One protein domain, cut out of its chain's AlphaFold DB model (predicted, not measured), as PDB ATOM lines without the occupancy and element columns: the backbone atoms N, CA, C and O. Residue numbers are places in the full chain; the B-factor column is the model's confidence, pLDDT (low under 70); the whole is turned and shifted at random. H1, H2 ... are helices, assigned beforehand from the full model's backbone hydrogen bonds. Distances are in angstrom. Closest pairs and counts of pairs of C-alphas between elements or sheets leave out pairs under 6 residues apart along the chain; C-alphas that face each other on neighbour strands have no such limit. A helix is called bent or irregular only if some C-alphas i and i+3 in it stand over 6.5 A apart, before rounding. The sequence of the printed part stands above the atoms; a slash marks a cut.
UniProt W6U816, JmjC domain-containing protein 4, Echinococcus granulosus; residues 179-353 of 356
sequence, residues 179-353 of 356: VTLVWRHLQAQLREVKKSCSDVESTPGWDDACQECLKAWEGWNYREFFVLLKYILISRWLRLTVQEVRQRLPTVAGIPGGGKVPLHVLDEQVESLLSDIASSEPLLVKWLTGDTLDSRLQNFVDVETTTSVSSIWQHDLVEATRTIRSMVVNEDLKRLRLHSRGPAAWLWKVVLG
ATOM      1  N   VAL A 179      -7.196 -41.776   0.118       97.38
ATOM      2  CA  VAL A 179      -6.095 -40.824  -0.132       97.38
ATOM      3  C   VAL A 179      -6.354 -39.430   0.461       97.38
ATOM      4  O   VAL A 179      -5.439 -38.776   0.965       97.38
ATOM      5  N   THR A 180      -7.610 -38.978   0.485       94.94
ATOM      6  CA  THR A 180      -7.972 -37.686   1.087       94.94
ATOM      7  C   THR A 180      -7.853 -37.686   2.614       94.94
ATOM      8  O   THR A 180      -7.550 -36.642   3.196       94.94
ATOM      9  N   LEU A 181      -8.045 -38.834   3.272       96.31
ATOM     10  CA  LEU A 181      -7.803 -38.996   4.708       96.31
ATOM     11  C   LEU A 181      -6.305 -38.941   5.004       96.31
ATOM     12  O   LEU A 181      -5.904 -38.197   5.895       96.31
ATOM     13  N   VAL A 182      -5.486 -39.617   4.193       97.75
ATOM     14  CA  VAL A 182      -4.016 -39.555   4.284       97.75
ATOM     15  C   VAL A 182      -3.524 -38.112   4.161       97.75
ATOM     16  O   VAL A 182      -2.735 -37.641   4.979       97.75
ATOM     17  N   TRP A 183      -4.054 -37.358   3.194       98.00
ATOM     18  CA  TRP A 183      -3.701 -35.949   3.027       98.00
ATOM     19  C   TRP A 183      -4.078 -35.085   4.239       98.00
ATOM     20  O   TRP A 183      -3.312 -34.214   4.657       98.00
ATOM     21  N   ARG A 184      -5.263 -35.296   4.824       97.19
ATOM     22  CA  ARG A 184      -5.697 -34.573   6.032       97.19
ATOM     23  C   ARG A 184      -4.855 -34.938   7.250       97.19
ATOM     24  O   ARG A 184      -4.547 -34.052   8.043       97.19
ATOM     25  N   HIS A 185      -4.467 -36.207   7.369       97.00
ATOM     26  CA  HIS A 185      -3.578 -36.688   8.421       97.00
ATOM     27  C   HIS A 185      -2.219 -35.998   8.345       97.00
ATOM     28  O   HIS A 185      -1.839 -35.331   9.300       97.00
ATOM     29  N   LEU A 186      -1.553 -36.009   7.186       98.12
ATOM     30  CA  LEU A 186      -0.264 -35.322   7.015       98.12
ATOM     31  C   LEU A 186      -0.348 -33.820   7.341       98.12
ATOM     32  O   LEU A 186       0.564 -33.275   7.960       98.12
ATOM     33  N   GLN A 187      -1.454 -33.150   6.995       98.19
ATOM     34  CA  GLN A 187      -1.697 -31.755   7.389       98.19
ATOM     35  C   GLN A 187      -1.884 -31.570   8.897       98.19
ATOM     36  O   GLN A 187      -1.453 -30.564   9.461       98.19
ATOM     37  N   ALA A 188      -2.563 -32.495   9.575       97.00
ATOM     38  CA  ALA A 188      -2.698 -32.458  11.027       97.00
ATOM     39  C   ALA A 188      -1.343 -32.672  11.714       97.00
ATOM     40  O   ALA A 188      -0.974 -31.880  12.577       97.00
ATOM     41  N   GLN A 189      -0.570 -33.655  11.258       97.56
ATOM     42  CA  GLN A 189       0.741 -33.971  11.822       97.56
ATOM     43  C   GLN A 189       1.751 -32.848  11.580       97.56
ATOM     44  O   GLN A 189       2.461 -32.454  12.501       97.56
ATOM     45  N   LEU A 190       1.751 -32.228  10.393       98.00
ATOM     46  CA  LEU A 190       2.590 -31.053  10.145       98.00
ATOM     47  C   LEU A 190       2.240 -29.892  11.084       98.00
ATOM     48  O   LEU A 190       3.137 -29.188  11.541       98.00
ATOM     49  N   ARG A 191       0.953 -29.681  11.390       98.00
ATOM     50  CA  ARG A 191       0.537 -28.642  12.343       98.00
ATOM     51  C   ARG A 191       1.063 -28.918  13.749       98.00
ATOM     52  O   ARG A 191       1.550 -27.981  14.378       98.00
ATOM     53  N   GLU A 192       1.022 -30.163  14.218       97.69
ATOM     54  CA  GLU A 192       1.591 -30.515  15.525       97.69
ATOM     55  C   GLU A 192       3.121 -30.389  15.540       97.69
ATOM     56  O   GLU A 192       3.667 -29.816  16.485       97.69
ATOM     57  N   VAL A 193       3.813 -30.790  14.465       97.88
ATOM     58  CA  VAL A 193       5.257 -30.550  14.307       97.88
ATOM     59  C   VAL A 193       5.563 -29.056  14.405       97.88
ATOM     60  O   VAL A 193       6.328 -28.653  15.278       97.88
ATOM     61  N   LYS A 194       4.907 -28.216  13.593       97.44
ATOM     62  CA  LYS A 194       5.098 -26.754  13.583       97.44
ATOM     63  C   LYS A 194       4.818 -26.122  14.946       97.44
ATOM     64  O   LYS A 194       5.537 -25.230  15.381       97.44
ATOM     65  N   LYS A 195       3.788 -26.594  15.647       97.62
ATOM     66  CA  LYS A 195       3.466 -26.147  17.006       97.62
ATOM     67  C   LYS A 195       4.577 -26.510  17.994       97.62
ATOM     68  O   LYS A 195       4.954 -25.663  18.803       97.62
ATOM     69  N   SER A 196       5.118 -27.726  17.905       96.81
ATOM     70  CA  SER A 196       6.183 -28.214  18.793       96.81
ATOM     71  C   SER A 196       7.521 -27.481  18.636       96.81
ATOM     72  O   SER A 196       8.283 -27.432  19.594       96.81
ATOM     73  N   CYS A 197       7.783 -26.883  17.468       95.50
ATOM     74  CA  CYS A 197       9.007 -26.132  17.162       95.50
ATOM     75  C   CYS A 197       8.743 -24.646  16.846       95.50
ATOM     76  O   CYS A 197       9.515 -23.997  16.131       95.50
ATOM     77  N   SER A 198       7.626 -24.108  17.344       96.25
ATOM     78  CA  SER A 198       7.202 -22.723  17.090       96.25
ATOM     79  C   SER A 198       8.130 -21.678  17.722       96.25
ATOM     80  O   SER A 198       8.210 -20.546  17.249       96.25
ATOM     81  N   ASP A 199       8.893 -22.061  18.744       96.88
ATOM     82  CA  ASP A 199       9.905 -21.236  19.408       96.88
ATOM     83  C   ASP A 199      11.081 -20.851  18.491       96.88
ATOM     84  O   ASP A 199      11.768 -19.862  18.754       96.88
ATOM     85  N   VAL A 200      11.282 -21.584  17.391       96.25
ATOM     86  CA  VAL A 200      12.355 -21.353  16.411       96.25
ATOM     87  C   VAL A 200      11.844 -21.029  14.999       96.25
ATOM     88  O   VAL A 200      12.625 -21.091  14.045       96.25
ATOM     89  N   GLU A 201      10.573 -20.629  14.848       96.12
ATOM     90  CA  GLU A 201       9.914 -20.366  13.548       96.12
ATOM     91  C   GLU A 201      10.649 -19.332  12.674       96.12
ATOM     92  O   GLU A 201      10.660 -19.432  11.448       96.12
ATOM     93  N   SER A 202      11.341 -18.359  13.280       96.38
ATOM     94  CA  SER A 202      12.103 -17.343  12.541       96.38
ATOM     95  C   SER A 202      13.386 -17.865  11.875       96.38
ATOM     96  O   SER A 202      14.069 -17.103  11.187       96.38
ATOM     97  N   THR A 203      13.764 -19.124  12.106       95.94
ATOM     98  CA  THR A 203      14.997 -19.705  11.561       95.94
ATOM     99  C   THR A 203      14.872 -19.911  10.046       95.94
ATOM    100  O   THR A 203      13.908 -20.525   9.586       95.94
ATOM    101  N   PRO A 204      15.835 -19.450   9.224       96.31
ATOM    102  CA  PRO A 204      15.816 -19.724   7.790       96.31
ATOM    103  C   PRO A 204      15.743 -21.231   7.500       96.31
ATOM    104  O   PRO A 204      16.547 -21.999   8.020       96.31
ATOM    105  N   GLY A 205      14.794 -21.647   6.657       95.12
ATOM    106  CA  GLY A 205      14.568 -23.064   6.334       95.12
ATOM    107  C   GLY A 205      13.695 -23.821   7.341       95.12
ATOM    108  O   GLY A 205      13.622 -25.044   7.268       95.12
ATOM    109  N   TRP A 206      13.019 -23.125   8.260       96.94
ATOM    110  CA  TRP A 206      12.153 -23.755   9.261       96.94
ATOM    111  C   TRP A 206      11.045 -24.634   8.659       96.94
ATOM    112  O   TRP A 206      10.836 -25.742   9.144       96.94
ATOM    113  N   ASP A 207      10.382 -24.208   7.575       96.31
ATOM    114  CA  ASP A 207       9.355 -25.038   6.921       96.31
ATOM    115  C   ASP A 207       9.950 -26.351   6.365       96.31
ATOM    116  O   ASP A 207       9.338 -27.408   6.516       96.31
ATOM    117  N   ASP A 208      11.152 -26.316   5.772       96.06
ATOM    118  CA  ASP A 208      11.854 -27.524   5.307       96.06
ATOM    119  C   ASP A 208      12.257 -28.420   6.494       96.06
ATOM    120  O   ASP A 208      12.053 -29.631   6.450       96.06
ATOM    121  N   ALA A 209      12.745 -27.843   7.598       97.06
ATOM    122  CA  ALA A 209      13.053 -28.596   8.816       97.06
ATOM    123  C   ALA A 209      11.803 -29.265   9.418       97.06
ATOM    124  O   ALA A 209      11.862 -30.419   9.844       97.06
ATOM    125  N   CYS A 210      10.647 -28.593   9.383       97.94
ATOM    126  CA  CYS A 210       9.372 -29.188   9.784       97.94
ATOM    127  C   CYS A 210       8.992 -30.382   8.898       97.94
ATOM    128  O   CYS A 210       8.425 -31.348   9.399       97.94
ATOM    129  N   GLN A 211       9.313 -30.356   7.598       97.75
ATOM    130  CA  GLN A 211       9.100 -31.512   6.720       97.75
ATOM    131  C   GLN A 211      10.012 -32.689   7.077       97.75
ATOM    132  O   GLN A 211       9.567 -33.831   7.000       97.75
ATOM    133  N   GLU A 212      11.256 -32.442   7.492       97.25
ATOM    134  CA  GLU A 212      12.154 -33.505   7.962       97.25
ATOM    135  C   GLU A 212      11.670 -34.108   9.289       97.25
ATOM    136  O   GLU A 212      11.653 -35.329   9.437       97.25
ATOM    137  N   CYS A 213      11.186 -33.282  10.222       97.69
ATOM    138  CA  CYS A 213      10.549 -33.765  11.449       97.69
ATOM    139  C   CYS A 213       9.277 -34.570  11.155       97.69
ATOM    140  O   CYS A 213       9.104 -35.652  11.709       97.69
ATOM    141  N   LEU A 214       8.419 -34.081  10.251       97.81
ATOM    142  CA  LEU A 214       7.224 -34.800   9.809       97.81
ATOM    143  C   LEU A 214       7.596 -36.158   9.208       97.81
ATOM    144  O   LEU A 214       7.004 -37.165   9.573       97.81
ATOM    145  N   LYS A 215       8.611 -36.204   8.339       96.56
ATOM    146  CA  LYS A 215       9.107 -37.455   7.763       96.56
ATOM    147  C   LYS A 215       9.643 -38.408   8.827       96.56
ATOM    148  O   LYS A 215       9.373 -39.599   8.752       96.56
ATOM    149  N   ALA A 216      10.410 -37.909   9.791       96.25
ATOM    150  CA  ALA A 216      10.963 -38.740  10.856       96.25
ATOM    151  C   ALA A 216       9.873 -39.310  11.778       96.25
ATOM    152  O   ALA A 216      10.029 -40.417  12.284       96.25
ATOM    153  N   TRP A 217       8.792 -38.557  11.990       94.00
ATOM    154  CA  TRP A 217       7.680 -38.942  12.854       94.00
ATOM    155  C   TRP A 217       6.665 -39.856  12.154       94.00
ATOM    156  O   TRP A 217       6.340 -40.919  12.669       94.00
ATOM    157  N   GLU A 218       6.190 -39.464  10.970       94.25
ATOM    158  CA  GLU A 218       5.134 -40.175  10.238       94.25
ATOM    159  C   GLU A 218       5.661 -41.168   9.207       94.25
ATOM    160  O   GLU A 218       4.935 -42.069   8.814       94.25
ATOM    161  N   GLY A 219       6.894 -40.997   8.726       93.81
ATOM    162  CA  GLY A 219       7.475 -41.758   7.616       93.81
ATOM    163  C   GLY A 219       7.348 -41.072   6.249       93.81
ATOM    164  O   GLY A 219       8.132 -41.374   5.350       93.81
ATOM    165  N   TRP A 220       6.438 -40.098   6.105       95.38
ATOM    166  CA  TRP A 220       6.245 -39.297   4.891       95.38
ATOM    167  C   TRP A 220       6.221 -37.804   5.174       95.38
ATOM    168  O   TRP A 220       5.583 -37.347   6.116       95.38
ATOM    169  N   ASN A 221       6.819 -37.032   4.269       96.94
ATOM    170  CA  ASN A 221       6.571 -35.598   4.150       96.94
ATOM    171  C   ASN A 221       5.707 -35.265   2.922       96.94
ATOM    172  O   ASN A 221       5.342 -36.133   2.124       96.94
ATOM    173  N   TYR A 222       5.382 -33.983   2.735       97.50
ATOM    174  CA  TYR A 222       4.547 -33.550   1.612       97.50
ATOM    175  C   TYR A 222       5.183 -33.846   0.255       97.50
ATOM    176  O   TYR A 222       4.455 -34.095  -0.704       97.50
ATOM    177  N   ARG A 223       6.520 -33.841   0.149       96.06
ATOM    178  CA  ARG A 223       7.209 -34.192  -1.099       96.06
ATOM    179  C   ARG A 223       6.979 -35.659  -1.441       96.06
ATOM    180  O   ARG A 223       6.570 -35.938  -2.561       96.06
ATOM    181  N   GLU A 224       7.201 -36.578  -0.501       96.62
ATOM    182  CA  GLU A 224       6.976 -38.017  -0.714       96.62
ATOM    183  C   GLU A 224       5.546 -38.301  -1.158       96.62
ATOM    184  O   GLU A 224       5.331 -38.956  -2.180       96.62
ATOM    185  N   PHE A 225       4.577 -37.716  -0.456       98.06
ATOM    186  CA  PHE A 225       3.175 -37.872  -0.804       98.06
ATOM    187  C   PHE A 225       2.843 -37.269  -2.178       98.06
ATOM    188  O   PHE A 225       2.126 -37.878  -2.969       98.06
ATOM    189  N   PHE A 226       3.411 -36.110  -2.527       97.44
ATOM    190  CA  PHE A 226       3.170 -35.502  -3.835       97.44
ATOM    191  C   PHE A 226       3.781 -36.321  -4.982       97.44
ATOM    192  O   PHE A 226       3.159 -36.460  -6.035       97.44
ATOM    193  N   VAL A 227       4.967 -36.912  -4.789       97.56
ATOM    194  CA  VAL A 227       5.574 -37.821  -5.779       97.56
ATOM    195  C   VAL A 227       4.712 -39.068  -5.967       97.56
ATOM    196  O   VAL A 227       4.487 -39.452  -7.115       97.56
ATOM    197  N   LEU A 228       4.166 -39.647  -4.889       98.19
ATOM    198  CA  LEU A 228       3.205 -40.752  -4.979       98.19
ATOM    199  C   LEU A 228       2.017 -40.370  -5.865       98.19
ATOM    200  O   LEU A 228       1.704 -41.085  -6.813       98.19
ATOM    201  N   LEU A 229       1.388 -39.217  -5.623       98.12
ATOM    202  CA  LEU A 229       0.231 -38.791  -6.416       98.12
ATOM    203  C   LEU A 229       0.576 -38.560  -7.891       98.12
ATOM    204  O   LEU A 229      -0.215 -38.912  -8.763       98.12
ATOM    205  N   LYS A 230       1.755 -38.001  -8.189       97.81
ATOM    206  CA  LYS A 230       2.229 -37.834  -9.572       97.81
ATOM    207  C   LYS A 230       2.493 -39.174 -10.249       97.81
ATOM    208  O   LYS A 230       2.135 -39.345 -11.411       97.81
ATOM    209  N   TYR A 231       3.059 -40.135  -9.523       98.12
ATOM    210  CA  TYR A 231       3.219 -41.504 -10.005       98.12
ATOM    211  C   TYR A 231       1.859 -42.153 -10.324       98.12
ATOM    212  O   TYR A 231       1.692 -42.723 -11.404       98.12
ATOM    213  N   ILE A 232       0.863 -42.017  -9.443       97.88
ATOM    214  CA  ILE A 232      -0.496 -42.521  -9.690       97.88
ATOM    215  C   ILE A 232      -1.124 -41.821 -10.898       97.88
ATOM    216  O   ILE A 232      -1.652 -42.486 -11.785       97.88
ATOM    217  N   LEU A 233      -0.987 -40.499 -11.012       95.94
ATOM    218  CA  LEU A 233      -1.469 -39.752 -12.171       95.94
ATOM    219  C   LEU A 233      -0.873 -40.291 -13.483       95.94
ATOM    220  O   LEU A 233      -1.622 -40.606 -14.404       95.94
ATOM    221  N   ILE A 234       0.453 -40.442 -13.564       96.62
ATOM    222  CA  ILE A 234       1.143 -40.938 -14.766       96.62
ATOM    223  C   ILE A 234       0.741 -42.384 -15.074       96.62
ATOM    224  O   ILE A 234       0.352 -42.686 -16.204       96.62
ATOM    225  N   SER A 235       0.835 -43.276 -14.083       96.31
ATOM    226  CA  SER A 235       0.592 -44.712 -14.273       96.31
ATOM    227  C   SER A 235      -0.836 -44.981 -14.735       96.31
ATOM    228  O   SER A 235      -1.044 -45.733 -15.686       96.31
ATOM    229  N   ARG A 236      -1.828 -44.321 -14.133       93.75
ATOM    230  CA  ARG A 236      -3.236 -44.530 -14.474       93.75
ATOM    231  C   ARG A 236      -3.630 -43.839 -15.775       93.75
ATOM    232  O   ARG A 236      -4.427 -44.398 -16.528       93.75
ATOM    233  N   TRP A 237      -3.053 -42.670 -16.075       92.88
ATOM    234  CA  TRP A 237      -3.327 -41.942 -17.319       92.88
ATOM    235  C   TRP A 237      -2.802 -42.711 -18.531       92.88
ATOM    236  O   TRP A 237      -3.544 -42.972 -19.476       92.88
ATOM    237  N   LEU A 238      -1.542 -43.148 -18.463       92.25
ATOM    238  CA  LEU A 238      -0.884 -43.896 -19.535       92.25
ATOM    239  C   LEU A 238      -1.170 -45.397 -19.512       92.25
ATOM    240  O   LEU A 238      -0.770 -46.099 -20.441       92.25
ATOM    241  N   ARG A 239      -1.857 -45.881 -18.477       91.75
ATOM    242  CA  ARG A 239      -2.213 -47.286 -18.297       91.75
ATOM    243  C   ARG A 239      -1.011 -48.230 -18.161       91.75
ATOM    244  O   ARG A 239      -0.974 -49.279 -18.797       91.75
ATOM    245  N   LEU A 240      -0.038 -47.848 -17.338       93.19
ATOM    246  CA  LEU A 240       1.263 -48.507 -17.215       93.19
ATOM    247  C   LEU A 240       1.469 -49.164 -15.850       93.19
ATOM    248  O   LEU A 240       1.074 -48.630 -14.815       93.19
ATOM    249  N   THR A 241       2.181 -50.286 -15.856       93.50
ATOM    250  CA  THR A 241       2.752 -50.922 -14.663       93.50
ATOM    251  C   THR A 241       3.908 -50.100 -14.077       93.50
ATOM    252  O   THR A 241       4.492 -49.246 -14.748       93.50
ATOM    253  N   VAL A 242       4.311 -50.403 -12.835       94.12
ATOM    254  CA  VAL A 242       5.477 -49.788 -12.166       94.12
ATOM    255  C   VAL A 242       6.728 -49.813 -13.056       94.12
ATOM    256  O   VAL A 242       7.408 -48.795 -13.212       94.12
ATOM    257  N   GLN A 243       7.022 -50.960 -13.675       93.50
ATOM    258  CA  GLN A 243       8.244 -51.129 -14.462       93.50
ATOM    259  C   GLN A 243       8.182 -50.395 -15.802       93.50
ATOM    260  O   GLN A 243       9.186 -49.832 -16.237       93.50
ATOM    261  N   GLU A 244       7.007 -50.317 -16.423       96.56
ATOM    262  CA  GLU A 244       6.815 -49.522 -17.636       96.56
ATOM    263  C   GLU A 244       6.927 -48.017 -17.361       96.56
ATOM    264  O   GLU A 244       7.518 -47.300 -18.166       96.56
ATOM    265  N   VAL A 245       6.431 -47.524 -16.216       96.31
ATOM    266  CA  VAL A 245       6.641 -46.120 -15.817       96.31
ATOM    267  C   VAL A 245       8.132 -45.841 -15.628       96.31
ATOM    268  O   VAL A 245       8.639 -44.862 -16.173       96.31
ATOM    269  N   ARG A 246       8.865 -46.722 -14.934       93.88
ATOM    270  CA  ARG A 246      10.322 -46.592 -14.746       93.88
ATOM    271  C   ARG A 246      11.093 -46.531 -16.059       93.88
ATOM    272  O   ARG A 246      12.007 -45.724 -16.180       93.88
ATOM    273  N   GLN A 247      10.716 -47.344 -17.043       93.75
ATOM    274  CA  GLN A 247      11.345 -47.343 -18.369       93.75
ATOM    275  C   GLN A 247      11.116 -46.040 -19.147       93.75
ATOM    276  O   GLN A 247      11.893 -45.732 -20.048       93.75
ATOM    277  N   ARG A 248      10.066 -45.278 -18.814       95.44
ATOM    278  CA  ARG A 248       9.769 -43.976 -19.428       95.44
ATOM    279  C   ARG A 248      10.413 -42.792 -18.711       95.44
ATOM    280  O   ARG A 248      10.374 -41.691 -19.253       95.44
ATOM    281  N   LEU A 249      10.982 -42.980 -17.519       94.88
ATOM    282  CA  LEU A 249      11.686 -41.901 -16.828       94.88
ATOM    283  C   LEU A 249      12.942 -41.500 -17.621       94.88
ATOM    284  O   LEU A 249      13.668 -42.378 -18.100       94.88
ATOM    285  N   PRO A 250      13.242 -40.195 -17.751       91.88
ATOM    286  CA  PRO A 250      14.452 -39.746 -18.430       91.88
ATOM    287  C   PRO A 250      15.703 -40.268 -17.717       91.88
ATOM    288  O   PRO A 250      15.739 -40.375 -16.492       91.88
ATOM    289  N   THR A 251      16.751 -40.587 -18.472       86.06
ATOM    290  CA  THR A 251      18.008 -41.084 -17.901       86.06
ATOM    291  C   THR A 251      18.759 -39.978 -17.162       86.06
ATOM    292  O   THR A 251      18.797 -38.827 -17.594       86.06
ATOM    293  N   VAL A 252      19.394 -40.333 -16.043       79.75
ATOM    294  CA  VAL A 252      20.204 -39.402 -15.245       79.75
ATOM    295  C   VAL A 252      21.676 -39.696 -15.493       79.75
ATOM    296  O   VAL A 252      22.138 -40.826 -15.323       79.75
ATOM    297  N   ALA A 253      22.428 -38.673 -15.894       72.62
ATOM    298  CA  ALA A 253      23.864 -38.797 -16.097       72.62
ATOM    299  C   ALA A 253      24.556 -39.240 -14.794       72.62
ATOM    300  O   ALA A 253      24.369 -38.632 -13.744       72.62
ATOM    301  N   GLY A 254      25.368 -40.297 -14.865       68.31
ATOM    302  CA  GLY A 254      26.132 -40.801 -13.719       68.31
ATOM    303  C   GLY A 254      25.408 -41.816 -12.829       68.31
ATOM    304  O   GLY A 254      26.044 -42.363 -11.932       68.31
ATOM    305  N   ILE A 255      24.135 -42.135 -13.092       66.75
ATOM    306  CA  ILE A 255      23.434 -43.252 -12.443       66.75
ATOM    307  C   ILE A 255      23.262 -44.370 -13.481       66.75
ATOM    308  O   ILE A 255      22.521 -44.191 -14.449       66.75
ATOM    309  N   PRO A 256      23.952 -45.519 -13.337       60.31
ATOM    310  CA  PRO A 256      23.745 -46.664 -14.218       60.31
ATOM    311  C   PRO A 256      22.274 -47.095 -14.214       60.31
ATOM    312  O   PRO A 256      21.602 -46.994 -13.186       60.31
ATOM    313  N   GLY A 257      21.776 -47.616 -15.339       58.62
ATOM    314  CA  GLY A 257      20.431 -48.197 -15.394       58.62
ATOM    315  C   GLY A 257      20.259 -49.259 -14.303       58.62
ATOM    316  O   GLY A 257      21.010 -50.231 -14.271       58.62
ATOM    317  N   GLY A 258      19.310 -49.041 -13.386       62.44
ATOM    318  CA  GLY A 258      19.064 -49.910 -12.228       62.44
ATOM    319  C   GLY A 258      19.770 -49.511 -10.920       62.44
ATOM    320  O   GLY A 258      19.639 -50.225  -9.930       62.44
ATOM    321  N   GLY A 259      20.506 -48.393 -10.880       72.31
ATOM    322  CA  GLY A 259      21.068 -47.845  -9.641       72.31
ATOM    323  C   GLY A 259      20.012 -47.227  -8.711       72.31
ATOM    324  O   GLY A 259      18.929 -46.845  -9.151       72.31
ATOM    325  N   LYS A 260      20.340 -47.096  -7.416       86.25
ATOM    326  CA  LYS A 260      19.496 -46.370  -6.450       86.25
ATOM    327  C   LYS A 260      19.444 -44.887  -6.819       86.25
ATOM    328  O   LYS A 260      20.485 -44.231  -6.869       86.25
ATOM    329  N   VAL A 261      18.247 -44.363  -7.058       90.31
ATOM    330  CA  VAL A 261      18.007 -42.960  -7.410       90.31
ATOM    331  C   VAL A 261      17.450 -42.251  -6.179       90.31
ATOM    332  O   VAL A 261      16.373 -42.637  -5.728       90.31
ATOM    333  N   PRO A 262      18.128 -41.224  -5.630       92.44
ATOM    334  CA  PRO A 262      17.589 -40.443  -4.520       92.44
ATOM    335  C   PRO A 262      16.212 -39.869  -4.859       92.44
ATOM    336  O   PRO A 262      16.003 -39.397  -5.975       92.44
ATOM    337  N   LEU A 263      15.301 -39.819  -3.883       92.44
ATOM    338  CA  LEU A 263      13.926 -39.372  -4.119       92.44
ATOM    339  C   LEU A 263      13.822 -38.007  -4.820       92.44
ATOM    340  O   LEU A 263      12.955 -37.835  -5.663       92.44
ATOM    341  N   HIS A 264      14.690 -37.041  -4.505       91.88
ATOM    342  CA  HIS A 264      14.653 -35.725  -5.158       91.88
ATOM    343  C   HIS A 264      14.993 -35.789  -6.657       91.88
ATOM    344  O   HIS A 264      14.439 -35.026  -7.437       91.88
ATOM    345  N   VAL A 265      15.864 -36.716  -7.070       93.25
ATOM    346  CA  VAL A 265      16.173 -36.957  -8.486       93.25
ATOM    347  C   VAL A 265      15.002 -37.677  -9.154       93.25
ATOM    348  O   VAL A 265      14.599 -37.307 -10.252       93.25
ATOM    349  N   LEU A 266      14.413 -38.667  -8.472       94.31
ATOM    350  CA  LEU A 266      13.217 -39.360  -8.953       94.31
ATOM    351  C   LEU A 266      12.049 -38.384  -9.158       94.31
ATOM    352  O   LEU A 266      11.348 -38.455 -10.163       94.31
ATOM    353  N   ASP A 267      11.870 -37.451  -8.227       95.31
ATOM    354  CA  ASP A 267      10.890 -36.369  -8.284       95.31
ATOM    355  C   ASP A 267      11.080 -35.507  -9.549       95.31
ATOM    356  O   ASP A 267      10.129 -35.299 -10.303       95.31
ATOM    357  N   GLU A 268      12.316 -35.096  -9.856       94.88
ATOM    358  CA  GLU A 268      12.643 -34.358 -11.086       94.88
ATOM    359  C   GLU A 268      12.390 -35.174 -12.365       94.88
ATOM    360  O   GLU A 268      11.857 -34.638 -13.339       94.88
ATOM    361  N   GLN A 269      12.718 -36.471 -12.369       95.50
ATOM    362  CA  GLN A 269      12.422 -37.364 -13.495       95.50
ATOM    363  C   GLN A 269      10.910 -37.503 -13.724       95.50
ATOM    364  O   GLN A 269      10.450 -37.448 -14.867       95.50
ATOM    365  N   VAL A 270      10.137 -37.659 -12.645       96.94
ATOM    366  CA  VAL A 270       8.668 -37.731 -12.674       96.94
ATOM    367  C   VAL A 270       8.071 -36.421 -13.185       96.94
ATOM    368  O   VAL A 270       7.182 -36.450 -14.029       96.94
ATOM    369  N   GLU A 271       8.573 -35.272 -12.727       96.12
ATOM    370  CA  GLU A 271       8.159 -33.951 -13.216       96.12
ATOM    371  C   GLU A 271       8.485 -33.762 -14.706       96.12
ATOM    372  O   GLU A 271       7.654 -33.247 -15.451       96.12
ATOM    373  N   SER A 272       9.661 -34.201 -15.168       96.75
ATOM    374  CA  SER A 272      10.023 -34.146 -16.592       96.75
ATOM    375  C   SER A 272       9.071 -34.983 -17.439       96.75
ATOM    376  O   SER A 272       8.492 -34.469 -18.393       96.75
ATOM    377  N   LEU A 273       8.849 -36.243 -17.052       97.31
ATOM    378  CA  LEU A 273       7.928 -37.129 -17.757       97.31
ATOM    379  C   LEU A 273       6.506 -36.552 -17.769       97.31
ATOM    380  O   LEU A 273       5.850 -36.549 -18.807       97.31
ATOM    381  N   LEU A 274       6.031 -36.018 -16.641       96.69
ATOM    382  CA  LEU A 274       4.712 -35.399 -16.564       96.69
ATOM    383  C   LEU A 274       4.595 -34.164 -17.468       96.69
ATOM    384  O   LEU A 274       3.575 -33.993 -18.134       96.69
ATOM    385  N   SER A 275       5.631 -33.324 -17.518       96.25
ATOM    386  CA  SER A 275       5.698 -32.163 -18.410       96.25
ATOM    387  C   SER A 275       5.651 -32.576 -19.887       96.25
ATOM    388  O   SER A 275       4.931 -31.960 -20.677       96.25
ATOM    389  N   ASP A 276       6.368 -33.638 -20.260       96.81
ATOM    390  CA  ASP A 276       6.389 -34.165 -21.630       96.81
ATOM    391  C   ASP A 276       5.026 -34.748 -22.036       96.81
ATOM    392  O   ASP A 276       4.519 -34.465 -23.129       96.81
ATOM    393  N   ILE A 277       4.375 -35.499 -21.137       96.00
ATOM    394  CA  ILE A 277       3.011 -36.010 -21.351       96.00
ATOM    395  C   ILE A 277       2.037 -34.838 -21.500       96.00
ATOM    396  O   ILE A 277       1.284 -34.784 -22.464       96.00
ATOM    397  N   ALA A 278       2.071 -33.855 -20.597       94.56
ATOM    398  CA  ALA A 278       1.168 -32.705 -20.646       94.56
ATOM    399  C   ALA A 278       1.341 -31.858 -21.921       94.56
ATOM    400  O   ALA A 278       0.369 -31.289 -22.419       94.56
ATOM    401  N   SER A 279       2.560 -31.796 -22.464       93.94
ATOM    402  CA  SER A 279       2.857 -31.086 -23.713       93.94
ATOM    403  C   SER A 279       2.373 -31.842 -24.954       93.94
ATOM    404  O   SER A 279       1.951 -31.220 -25.929       93.94
ATOM    405  N   SER A 280       2.431 -33.175 -24.930       93.88
ATOM    406  CA  SER A 280       2.026 -34.031 -26.053       93.88
ATOM    407  C   SER A 280       0.542 -34.419 -26.024       93.88
ATOM    408  O   SER A 280      -0.037 -34.699 -27.074       93.88
ATOM    409  N   GLU A 281      -0.102 -34.366 -24.857       91.94
ATOM    410  CA  GLU A 281      -1.494 -34.761 -24.646       91.94
ATOM    411  C   GLU A 281      -2.313 -33.637 -23.979       91.94
ATOM    412  O   GLU A 281      -2.525 -33.637 -22.762       91.94
ATOM    413  N   PRO A 282      -2.883 -32.698 -24.763       88.19
ATOM    414  CA  PRO A 282      -3.680 -31.585 -24.230       88.19
ATOM    415  C   PRO A 282      -4.896 -32.018 -23.393       88.19
ATOM    416  O   PRO A 282      -5.411 -31.246 -22.582       88.19
ATOM    417  N   LEU A 283      -5.367 -33.258 -23.580       88.00
ATOM    418  CA  LEU A 283      -6.444 -33.840 -22.781       88.00
ATOM    419  C   LEU A 283      -6.055 -34.008 -21.310       88.00
ATOM    420  O   LEU A 283      -6.923 -33.809 -20.462       88.00
ATOM    421  N   LEU A 284      -4.785 -34.300 -20.998       89.56
ATOM    422  CA  LEU A 284      -4.311 -34.379 -19.616       89.56
ATOM    423  C   LEU A 284      -4.432 -33.014 -18.940       89.56
ATOM    424  O   LEU A 284      -4.991 -32.903 -17.856       89.56
ATOM    425  N   VAL A 285      -3.975 -31.950 -19.607       89.88
ATOM    426  CA  VAL A 285      -4.076 -30.582 -19.081       89.88
ATOM    427  C   VAL A 285      -5.538 -30.183 -18.900       89.88
ATOM    428  O   VAL A 285      -5.904 -29.658 -17.850       89.88
ATOM    429  N   LYS A 286      -6.401 -30.486 -19.878       86.56
ATOM    430  CA  LYS A 286      -7.847 -30.245 -19.776       86.56
ATOM    431  C   LYS A 286      -8.479 -31.010 -18.609       86.56
ATOM    432  O   LYS A 286      -9.332 -30.463 -17.921       86.56
ATOM    433  N   TRP A 287      -8.063 -32.250 -18.367       85.50
ATOM    434  CA  TRP A 287      -8.509 -33.039 -17.222       85.50
ATOM    435  C   TRP A 287      -8.051 -32.425 -15.896       85.50
ATOM    436  O   TRP A 287      -8.861 -32.182 -15.004       85.50
ATOM    437  N   LEU A 288      -6.764 -32.093 -15.789       87.25
ATOM    438  CA  LEU A 288      -6.162 -31.504 -14.593       87.25
ATOM    439  C   LEU A 288      -6.686 -30.102 -14.272       87.25
ATOM    440  O   LEU A 288      -6.660 -29.730 -13.103       87.25
ATOM    441  N   THR A 289      -7.228 -29.372 -15.249       85.50
ATOM    442  CA  THR A 289      -7.816 -28.026 -15.080       85.50
ATOM    443  C   THR A 289      -9.345 -27.998 -15.048       85.50
ATOM    444  O   THR A 289      -9.921 -27.042 -14.545       85.50
ATOM    445  N   GLY A 290     -10.025 -29.016 -15.580       76.62
ATOM    446  CA  GLY A 290     -11.480 -29.010 -15.734       76.62
ATOM    447  C   GLY A 290     -12.259 -29.279 -14.442       76.62
ATOM    448  O   GLY A 290     -11.837 -30.065 -13.595       76.62
ATOM    449  N   ASP A 291     -13.457 -28.709 -14.322       60.38
ATOM    450  CA  ASP A 291     -14.401 -29.006 -13.225       60.38
ATOM    451  C   ASP A 291     -15.043 -30.401 -13.334       60.38
ATOM    452  O   ASP A 291     -15.722 -30.864 -12.419       60.38
ATOM    453  N   THR A 292     -14.815 -31.106 -14.447       52.88
ATOM    454  CA  THR A 292     -15.351 -32.441 -14.742       52.88
ATOM    455  C   THR A 292     -14.607 -33.544 -13.991       52.88
ATOM    456  O   THR A 292     -14.121 -34.501 -14.588       52.88
ATOM    457  N   LEU A 293     -14.511 -33.433 -12.671       56.44
ATOM    458  CA  LEU A 293     -14.268 -34.597 -11.829       56.44
ATOM    459  C   LEU A 293     -15.627 -35.245 -11.589       56.44
ATOM    460  O   LEU A 293     -16.318 -34.912 -10.628       56.44
ATOM    461  N   ASP A 294     -16.014 -36.095 -12.540       50.16
ATOM    462  CA  ASP A 294     -17.323 -36.730 -12.657       50.16
ATOM    463  C   ASP A 294     -17.859 -37.217 -11.297       50.16
ATOM    464  O   ASP A 294     -17.267 -38.071 -10.634       50.16
ATOM    465  N   SER A 295     -18.990 -36.657 -10.866       48.53
ATOM    466  CA  SER A 295     -19.695 -37.068  -9.648       48.53
ATOM    467  C   SER A 295     -20.354 -38.447  -9.781       48.53
ATOM    468  O   SER A 295     -20.843 -38.978  -8.790       48.53
ATOM    469  N   ARG A 296     -20.354 -39.051 -10.980       47.50
ATOM    470  CA  ARG A 296     -20.962 -40.366 -11.255       47.50
ATOM    471  C   ARG A 296     -20.105 -41.560 -10.847       47.50
ATOM    472  O   ARG A 296     -20.596 -42.682 -10.873       47.50
ATOM    473  N   LEU A 297     -18.862 -41.344 -10.420       51.34
ATOM    474  CA  LEU A 297     -17.969 -42.409  -9.945       51.34
ATOM    475  C   LEU A 297     -18.298 -42.889  -8.512       51.34
ATOM    476  O   LEU A 297     -17.454 -43.435  -7.818       51.34
ATOM    477  N   GLN A 298     -19.535 -42.692  -8.051       45.62
ATOM    478  CA  GLN A 298     -19.978 -43.063  -6.703       45.62
ATOM    479  C   GLN A 298     -20.237 -44.569  -6.522       45.62
ATOM    480  O   GLN A 298     -20.367 -45.018  -5.389       45.62
ATOM    481  N   ASN A 299     -20.265 -45.364  -7.600       48.19
ATOM    482  CA  ASN A 299     -20.624 -46.783  -7.543       48.19
ATOM    483  C   ASN A 299     -19.531 -47.675  -8.162       48.19
ATOM    484  O   ASN A 299     -19.667 -48.126  -9.295       48.19
ATOM    485  N   PHE A 300     -18.461 -47.963  -7.412       52.97
ATOM    486  CA  PHE A 300     -17.456 -48.985  -7.768       52.97
ATOM    487  C   PHE A 300     -17.628 -50.271  -6.952       52.97
ATOM    488  O   PHE A 300     -16.674 -50.789  -6.379       52.97
ATOM    489  N   VAL A 301     -18.862 -50.768  -6.859       49.69
ATOM    490  CA  VAL A 301     -19.166 -51.957  -6.046       49.69
ATOM    491  C   VAL A 301     -18.816 -53.262  -6.784       49.69
ATOM    492  O   VAL A 301     -18.473 -54.248  -6.140       49.69
ATOM    493  N   ASP A 302     -18.777 -53.264  -8.123       53.69
ATOM    494  CA  ASP A 302     -18.550 -54.480  -8.927       53.69
ATOM    495  C   ASP A 302     -17.085 -54.653  -9.366       53.69
ATOM    496  O   ASP A 302     -16.721 -54.493 -10.536       53.69
ATOM    497  N   VAL A 303     -16.225 -55.014  -8.410       58.19
ATOM    498  CA  VAL A 303     -14.781 -55.237  -8.625       58.19
ATOM    499  C   VAL A 303     -14.490 -56.500  -9.472       58.19
ATOM    500  O   VAL A 303     -13.421 -56.611 -10.071       58.19
ATOM    501  N   GLU A 304     -15.440 -57.427  -9.618       57.53
ATOM    502  CA  GLU A 304     -15.213 -58.762 -10.212       57.53
ATOM    503  C   GLU A 304     -15.286 -58.838 -11.756       57.53
ATOM    504  O   GLU A 304     -15.063 -59.900 -12.338       57.53
ATOM    505  N   THR A 305     -15.572 -57.739 -12.460       55.69
ATOM    506  CA  THR A 305     -15.721 -57.731 -13.934       55.69
ATOM    507  C   THR A 305     -14.487 -57.166 -14.647       55.69
ATOM    508  O   THR A 305     -13.798 -56.319 -14.108       55.69
ATOM    509  N   THR A 306     -14.188 -57.531 -15.900       50.44
ATOM    510  CA  THR A 306     -13.064 -56.912 -16.656       50.44
ATOM    511  C   THR A 306     -13.247 -55.407 -16.897       50.44
ATOM    512  O   THR A 306     -12.271 -54.674 -17.061       50.44
ATOM    513  N   THR A 307     -14.489 -54.922 -16.866       57.72
ATOM    514  CA  THR A 307     -14.830 -53.494 -16.829       57.72
ATOM    515  C   THR A 307     -14.383 -52.798 -15.537       57.72
ATOM    516  O   THR A 307     -14.192 -51.581 -15.558       57.72
ATOM    517  N   SER A 308     -14.141 -53.547 -14.453       59.28
ATOM    518  CA  SER A 308     -13.756 -53.016 -13.144       59.28
ATOM    519  C   SER A 308     -12.359 -52.398 -13.134       59.28
ATOM    520  O   SER A 308     -12.152 -51.359 -12.520       59.28
ATOM    521  N   VAL A 309     -11.388 -52.954 -13.867       63.38
ATOM    522  CA  VAL A 309     -10.008 -52.427 -13.855       63.38
ATOM    523  C   VAL A 309      -9.957 -51.030 -14.471       63.38
ATOM    524  O   VAL A 309      -9.365 -50.112 -13.905       63.38
ATOM    525  N   SER A 310     -10.638 -50.831 -15.607       70.94
ATOM    526  CA  SER A 310     -10.723 -49.504 -16.231       70.94
ATOM    527  C   SER A 310     -11.482 -48.513 -15.349       70.94
ATOM    528  O   SER A 310     -11.166 -47.325 -15.383       70.94
ATOM    529  N   SER A 311     -12.477 -48.973 -14.590       75.62
ATOM    530  CA  SER A 311     -13.261 -48.118 -13.705       75.62
ATOM    531  C   SER A 311     -12.458 -47.746 -12.446       75.62
ATOM    532  O   SER A 311     -12.417 -46.576 -12.081       75.62
ATOM    533  N   ILE A 312     -11.719 -48.689 -11.853       82.06
ATOM    534  CA  ILE A 312     -10.801 -48.450 -10.725       82.06
ATOM    535  C   ILE A 312      -9.728 -47.437 -11.120       82.06
ATOM    536  O   ILE A 312      -9.491 -46.478 -10.399       82.06
ATOM    537  N   TRP A 313      -9.115 -47.575 -12.295       85.62
ATOM    538  CA  TRP A 313      -8.089 -46.624 -12.732       85.62
ATOM    539  C   TRP A 313      -8.648 -45.226 -13.001       85.62
ATOM    540  O   TRP A 313      -7.964 -44.233 -12.766       85.62
ATOM    541  N   GLN A 314      -9.900 -45.127 -13.452       84.38
ATOM    542  CA  GLN A 314     -10.593 -43.843 -13.545       84.38
ATOM    543  C   GLN A 314     -10.869 -43.245 -12.162       84.38
ATOM    544  O   GLN A 314     -10.660 -42.045 -11.987       84.38
ATOM    545  N   HIS A 315     -11.283 -44.054 -11.182       86.81
ATOM    546  CA  HIS A 315     -11.412 -43.616  -9.790       86.81
ATOM    547  C   HIS A 315     -10.089 -43.062  -9.268       86.81
ATOM    548  O   HIS A 315     -10.039 -41.949  -8.743       86.81
ATOM    549  N   ASP A 316      -9.013 -43.818  -9.489       91.88
ATOM    550  CA  ASP A 316      -7.682 -43.462  -9.035       91.88
ATOM    551  C   ASP A 316      -7.216 -42.136  -9.636       91.88
ATOM    552  O   ASP A 316      -6.731 -41.264  -8.916       91.88
ATOM    553  N   LEU A 317      -7.441 -41.936 -10.939       90.50
ATOM    554  CA  LEU A 317      -7.153 -40.668 -11.610       90.50
ATOM    555  C   LEU A 317      -7.936 -39.500 -11.020       90.50
ATOM    556  O   LEU A 317      -7.373 -38.418 -10.835       90.50
ATOM    557  N   VAL A 318      -9.228 -39.694 -10.753       89.81
ATOM    558  CA  VAL A 318     -10.099 -38.658 -10.192       89.81
ATOM    559  C   VAL A 318      -9.625 -38.251  -8.802       89.81
ATOM    560  O   VAL A 318      -9.425 -37.059  -8.557       89.81
ATOM    561  N   GLU A 319      -9.371 -39.208  -7.916       92.62
ATOM    562  CA  GLU A 319      -8.987 -38.912  -6.533       92.62
ATOM    563  C   GLU A 319      -7.540 -38.427  -6.404       92.62
ATOM    564  O   GLU A 319      -7.271 -37.500  -5.633       92.62
ATOM    565  N   ALA A 320      -6.613 -38.940  -7.219       94.62
ATOM    566  CA  ALA A 320      -5.264 -38.384  -7.302       94.62
ATOM    567  C   ALA A 320      -5.296 -36.932  -7.804       94.62
ATOM    568  O   ALA A 320      -4.666 -36.061  -7.208       94.62
ATOM    569  N   THR A 321      -6.098 -36.630  -8.835       92.06
ATOM    570  CA  THR A 321      -6.251 -35.259  -9.362       92.06
ATOM    571  C   THR A 321      -6.874 -34.323  -8.323       92.06
ATOM    572  O   THR A 321      -6.363 -33.222  -8.109       92.06
ATOM    573  N   ARG A 322      -7.948 -34.748  -7.640       91.56
ATOM    574  CA  ARG A 322      -8.580 -33.987  -6.542       91.56
ATOM    575  C   ARG A 322      -7.580 -33.683  -5.432       91.56
ATOM    576  O   ARG A 322      -7.492 -32.539  -4.983       91.56
ATOM    577  N   THR A 323      -6.806 -34.685  -5.027       95.06
ATOM    578  CA  THR A 323      -5.821 -34.541  -3.952       95.06
ATOM    579  C   THR A 323      -4.679 -33.619  -4.370       95.06
ATOM    580  O   THR A 323      -4.364 -32.693  -3.629       95.06
ATOM    581  N   ILE A 324      -4.137 -33.765  -5.587       94.81
ATOM    582  CA  ILE A 324      -3.121 -32.852  -6.136       94.81
ATOM    583  C   ILE A 324      -3.637 -31.412  -6.144       94.81
ATOM    584  O   ILE A 324      -2.934 -30.519  -5.680       94.81
ATOM    585  N   ARG A 325      -4.870 -31.170  -6.612       91.88
ATOM    586  CA  ARG A 325      -5.475 -29.827  -6.601       91.88
ATOM    587  C   ARG A 325      -5.551 -29.243  -5.193       91.88
ATOM    588  O   ARG A 325      -5.188 -28.089  -4.997       91.88
ATOM    589  N   SER A 326      -5.980 -30.042  -4.215       93.88
ATOM    590  CA  SER A 326      -6.001 -29.631  -2.807       93.88
ATOM    591  C   SER A 326      -4.598 -29.324  -2.272       93.88
ATOM    592  O   SER A 326      -4.427 -28.359  -1.530       93.88
ATOM    593  N   MET A 327      -3.592 -30.104  -2.673       95.06
ATOM    594  CA  MET A 327      -2.201 -29.898  -2.283       95.06
ATOM    595  C   MET A 327      -1.614 -28.613  -2.879       95.06
ATOM    596  O   MET A 327      -1.009 -27.835  -2.151       95.06
ATOM    597  N   VAL A 328      -1.802 -28.334  -4.174       93.00
ATOM    598  CA  VAL A 328      -1.174 -27.160  -4.819       93.00
ATOM    599  C   VAL A 328      -1.718 -25.820  -4.312       93.00
ATOM    600  O   VAL A 328      -0.998 -24.823  -4.339       93.00
ATOM    601  N   VAL A 329      -2.959 -25.782  -3.812       92.38
ATOM    602  CA  VAL A 329      -3.533 -24.573  -3.191       92.38
ATOM    603  C   VAL A 329      -3.205 -24.441  -1.702       92.38
ATOM    604  O   VAL A 329      -3.428 -23.366  -1.144       92.38
ATOM    605  N   ASN A 330      -2.680 -25.490  -1.059       95.31
ATOM    606  CA  ASN A 330      -2.341 -25.492   0.363       95.31
ATOM    607  C   ASN A 330      -1.157 -24.550   0.656       95.31
ATOM    608  O   ASN A 330      -0.137 -24.562  -0.034       95.31
ATOM    609  N   GLU A 331      -1.293 -23.733   1.703       95.06
ATOM    610  CA  GLU A 331      -0.316 -22.693   2.048       95.06
ATOM    611  C   GLU A 331       1.049 -23.249   2.472       95.06
ATOM    612  O   GLU A 331       2.076 -22.687   2.090       95.06
ATOM    613  N   ASP A 332       1.097 -24.374   3.189       95.50
ATOM    614  CA  ASP A 332       2.371 -24.998   3.570       95.50
ATOM    615  C   ASP A 332       3.109 -25.519   2.328       95.50
ATOM    616  O   ASP A 332       4.306 -25.280   2.164       95.50
ATOM    617  N   LEU A 333       2.396 -26.143   1.382       94.19
ATOM    618  CA  LEU A 333       3.003 -26.566   0.116       94.19
ATOM    619  C   LEU A 333       3.502 -25.365  -0.701       94.19
ATOM    620  O   LEU A 333       4.588 -25.422  -1.290       94.19
ATOM    621  N   LYS A 334       2.748 -24.256  -0.715       93.44
ATOM    622  CA  LYS A 334       3.178 -23.013  -1.371       93.44
ATOM    623  C   LYS A 334       4.461 -22.450  -0.767       93.44
ATOM    624  O   LYS A 334       5.369 -22.111  -1.527       93.44
ATOM    625  N   ARG A 335       4.582 -22.418   0.564       93.00
ATOM    626  CA  ARG A 335       5.806 -21.988   1.267       93.00
ATOM    627  C   ARG A 335       7.013 -22.852   0.909       93.00
ATOM    628  O   ARG A 335       8.074 -22.314   0.597       93.00
ATOM    629  N   LEU A 336       6.823 -24.170   0.825       93.06
ATOM    630  CA  LEU A 336       7.859 -25.122   0.397       93.06
ATOM    631  C   LEU A 336       8.237 -24.983  -1.088       93.06
ATOM    632  O   LEU A 336       9.276 -25.483  -1.531       93.06
ATOM    633  N   ARG A 337       7.416 -24.275  -1.879       92.75
ATOM    634  CA  ARG A 337       7.604 -24.050  -3.319       92.75
ATOM    635  C   ARG A 337       7.603 -25.336  -4.153       92.75
ATOM    636  O   ARG A 337       8.082 -25.298  -5.285       92.75
ATOM    637  N   LEU A 338       7.052 -26.444  -3.646       91.12
ATOM    638  CA  LEU A 338       7.080 -27.746  -4.336       91.12
ATOM    639  C   LEU A 338       6.423 -27.689  -5.722       91.12
ATOM    640  O   LEU A 338       6.988 -28.186  -6.683       91.12
ATOM    641  N   HIS A 339       5.292 -26.994  -5.847       91.25
ATOM    642  CA  HIS A 339       4.573 -26.826  -7.115       91.25
ATOM    643  C   HIS A 339       5.235 -25.826  -8.090       91.25
ATOM    644  O   HIS A 339       4.745 -25.615  -9.194       91.25
ATOM    645  N   SER A 340       6.315 -25.153  -7.687       91.25
ATOM    646  CA  SER A 340       6.958 -24.086  -8.477       91.25
ATOM    647  C   SER A 340       8.390 -24.414  -8.905       91.25
ATOM    648  O   SER A 340       9.037 -23.599  -9.564       91.25
ATOM    649  N   ARG A 341       8.891 -25.593  -8.524       88.38
ATOM    650  CA  ARG A 341      10.218 -26.105  -8.880       88.38
ATOM    651  C   ARG A 341      10.074 -27.241  -9.895       88.38
ATOM    652  O   ARG A 341       9.035 -27.885  -9.954       88.38
ATOM    653  N   GLY A 342      11.139 -27.498 -10.649       90.12
ATOM    654  CA  GLY A 342      11.214 -28.620 -11.584       90.12
ATOM    655  C   GLY A 342      10.483 -28.405 -12.921       90.12
ATOM    656  O   GLY A 342       9.860 -27.360 -13.138       90.12
ATOM    657  N   PRO A 343      10.586 -29.381 -13.843       93.44
ATOM    658  CA  PRO A 343      10.055 -29.267 -15.202       93.44
ATOM    659  C   PRO A 343       8.541 -29.046 -15.315       93.44
ATOM    660  O   PRO A 343       8.133 -28.280 -16.185       93.44
ATOM    661  N   ALA A 344       7.699 -29.634 -14.453       93.69
ATOM    662  CA  ALA A 344       6.243 -29.447 -14.523       93.69
ATOM    663  C   ALA A 344       5.738 -28.258 -13.681       93.69
ATOM    664  O   ALA A 344       4.531 -28.062 -13.550       93.69
ATOM    665  N   ALA A 345       6.621 -27.376 -13.193       93.38
ATOM    666  CA  ALA A 345       6.224 -26.146 -12.500       93.38
ATOM    667  C   ALA A 345       5.217 -25.297 -13.299       93.38
ATOM    668  O   ALA A 345       4.310 -24.691 -12.730       93.38
ATOM    669  N   TRP A 346       5.354 -25.243 -14.629       93.50
ATOM    670  CA  TRP A 346       4.399 -24.542 -15.492       93.50
ATOM    671  C   TRP A 346       3.015 -25.206 -15.476       93.50
ATOM    672  O   TRP A 346       2.006 -24.502 -15.470       93.50
ATOM    673  N   LEU A 347       2.958 -26.540 -15.419       92.88
ATOM    674  CA  LEU A 347       1.719 -27.309 -15.404       92.88
ATOM    675  C   LEU A 347       0.930 -26.996 -14.137       92.88
ATOM    676  O   LEU A 347      -0.262 -26.711 -14.207       92.88
ATOM    677  N   TRP A 348       1.602 -26.959 -12.987       92.88
ATOM    678  CA  TRP A 348       0.957 -26.637 -11.717       92.88
ATOM    679  C   TRP A 348       0.392 -25.212 -11.689       92.88
ATOM    680  O   TRP A 348      -0.710 -25.001 -11.187       92.88
ATOM    681  N   LYS A 349       1.073 -24.243 -12.313       88.19
ATOM    682  CA  LYS A 349       0.542 -22.878 -12.490       88.19
ATOM    683  C   LYS A 349      -0.710 -22.847 -13.368       88.19
ATOM    684  O   LYS A 349      -1.647 -22.107 -13.074       88.19
ATOM    685  N   VAL A 350      -0.737 -23.654 -14.429       87.12
ATOM    686  CA  VAL A 350      -1.916 -23.809 -15.294       87.12
ATOM    687  C   VAL A 350      -3.077 -24.442 -14.519       87.12
ATOM    688  O   VAL A 350      -4.198 -23.951 -14.609       87.12
ATOM    689  N   VAL A 351      -2.813 -25.468 -13.701       85.44
ATOM    690  CA  VAL A 351      -3.812 -26.107 -12.820       85.44
ATOM    691  C   VAL A 351      -4.412 -25.120 -11.813       85.44
ATOM    692  O   VAL A 351      -5.603 -25.191 -11.531       85.44
ATOM    693  N   LEU A 352      -3.627 -24.157 -11.327       80.44
ATOM    694  CA  LEU A 352      -4.085 -23.064 -10.460       80.44
ATOM    695  C   LEU A 352      -4.848 -21.945 -11.206       80.44
ATOM    696  O   LEU A 352      -5.136 -20.900 -10.625       80.44
ATOM    697  N   GLY A 353      -5.161 -22.116 -12.496       70.00
ATOM    698  CA  GLY A 353      -5.868 -21.108 -13.293       70.00
ATOM    699  C   GLY A 353      -5.034 -19.859 -13.590       70.00
ATOM    700  O   GLY A 353      -5.591 -18.789 -13.819       70.00
TER     701      GLY A 353
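Overview. This is residues 179 to 353 of the 356 residues of the protein "JmjC domain-containing protein 4" of Echinococcus granulosus (UniProt W6U816). Helix H3 runs through the middle of this domain, between the long H7 on one side and H5 on the other, while H1 and H2 make a crossed pair beyond the end where H3 begins. The short helices H6 and H9 pair up near H5 and H7, H8 sits by the first residues of H2, and H4 lies near the end of H3. The printed part has 175 residues with nine named helices, H1 to H9 in chain order, and no named strand, and its class is all helix. It is compact, with a radius of gyration of the C-alphas of 17.4 A and spans of 55 by 43 by 32 A.

Along the chain. Find C-alpha 179 at (-6.095, -40.824, -0.132); from there H1, residues 179 to 196, runs 25.8 A. H2 holds residues 206 to 218. Look next at C-alpha 222, at (4.547, -33.550, 1.612), where H3, residues 222 to 238, begins its 24.2 A. H4 is residues 242 to 248, H5 is residues 263 to 280 over 25.5 A, and H6 is residues 282 to 289. H7, residues 306 to 329, is the longest at 36.3 A; it is neither bent nor irregular, but only just: C-alphas 306 and 309 are 6.1 A apart. H8, residues 331 to 336, and H9, residues 345 to 351, follow; H9 ends at C-alpha 351, (-3.812, -26.107, -12.820).

Arrangement. Start at H3, the hub. It touches H7, closest at the C-alphas of Arg 236 and Trp 313, 5.6 A, opposite ways at 37 degrees, only just steep. It touches H5 at Val 227 and Asp 267, C-alphas 6.1 A apart. H3 and H4 only just touch, with 3 pairs of C-alphas within 8 A, closest at Ser 235 and Val 245, 6.4 A. H1, H3 and H7 form an up-and-down bundle, each running against the one before it. Residues 179 to 183 of H1 touch H7, closest at the C-alphas of Thr 180 and Thr 323, 6.3 A. H2 touches H1 at a steep tilt of 61 degrees, with C-alphas 190 and 214 closest, 6.0 A; its residues 207 to 208 touch H8, the C-alphas of Asp 207 and Leu 336 being closest at 6.7 A. H6 touches H9, the closest C-alphas being 289 and 351, 5.0 A; H5 and H6 only just touch, with 3 pairs of C-alphas within 8 A, and only at the corner. H5 and H7 are apart. Every O i to N i+4 pair is within hydrogen-bond range in H1 to H6, H8 and H9; in H7, 19 of 20.

Size, cuts and confidence. The C-alphas of Ser 202 and Thr 305 are farthest apart, 55.7 A. The printed part has no cut. The links H4 to H5 and H6 to H7 are long. Low confidence, under 70, falls on residues 254 to 258 and 291 to 309.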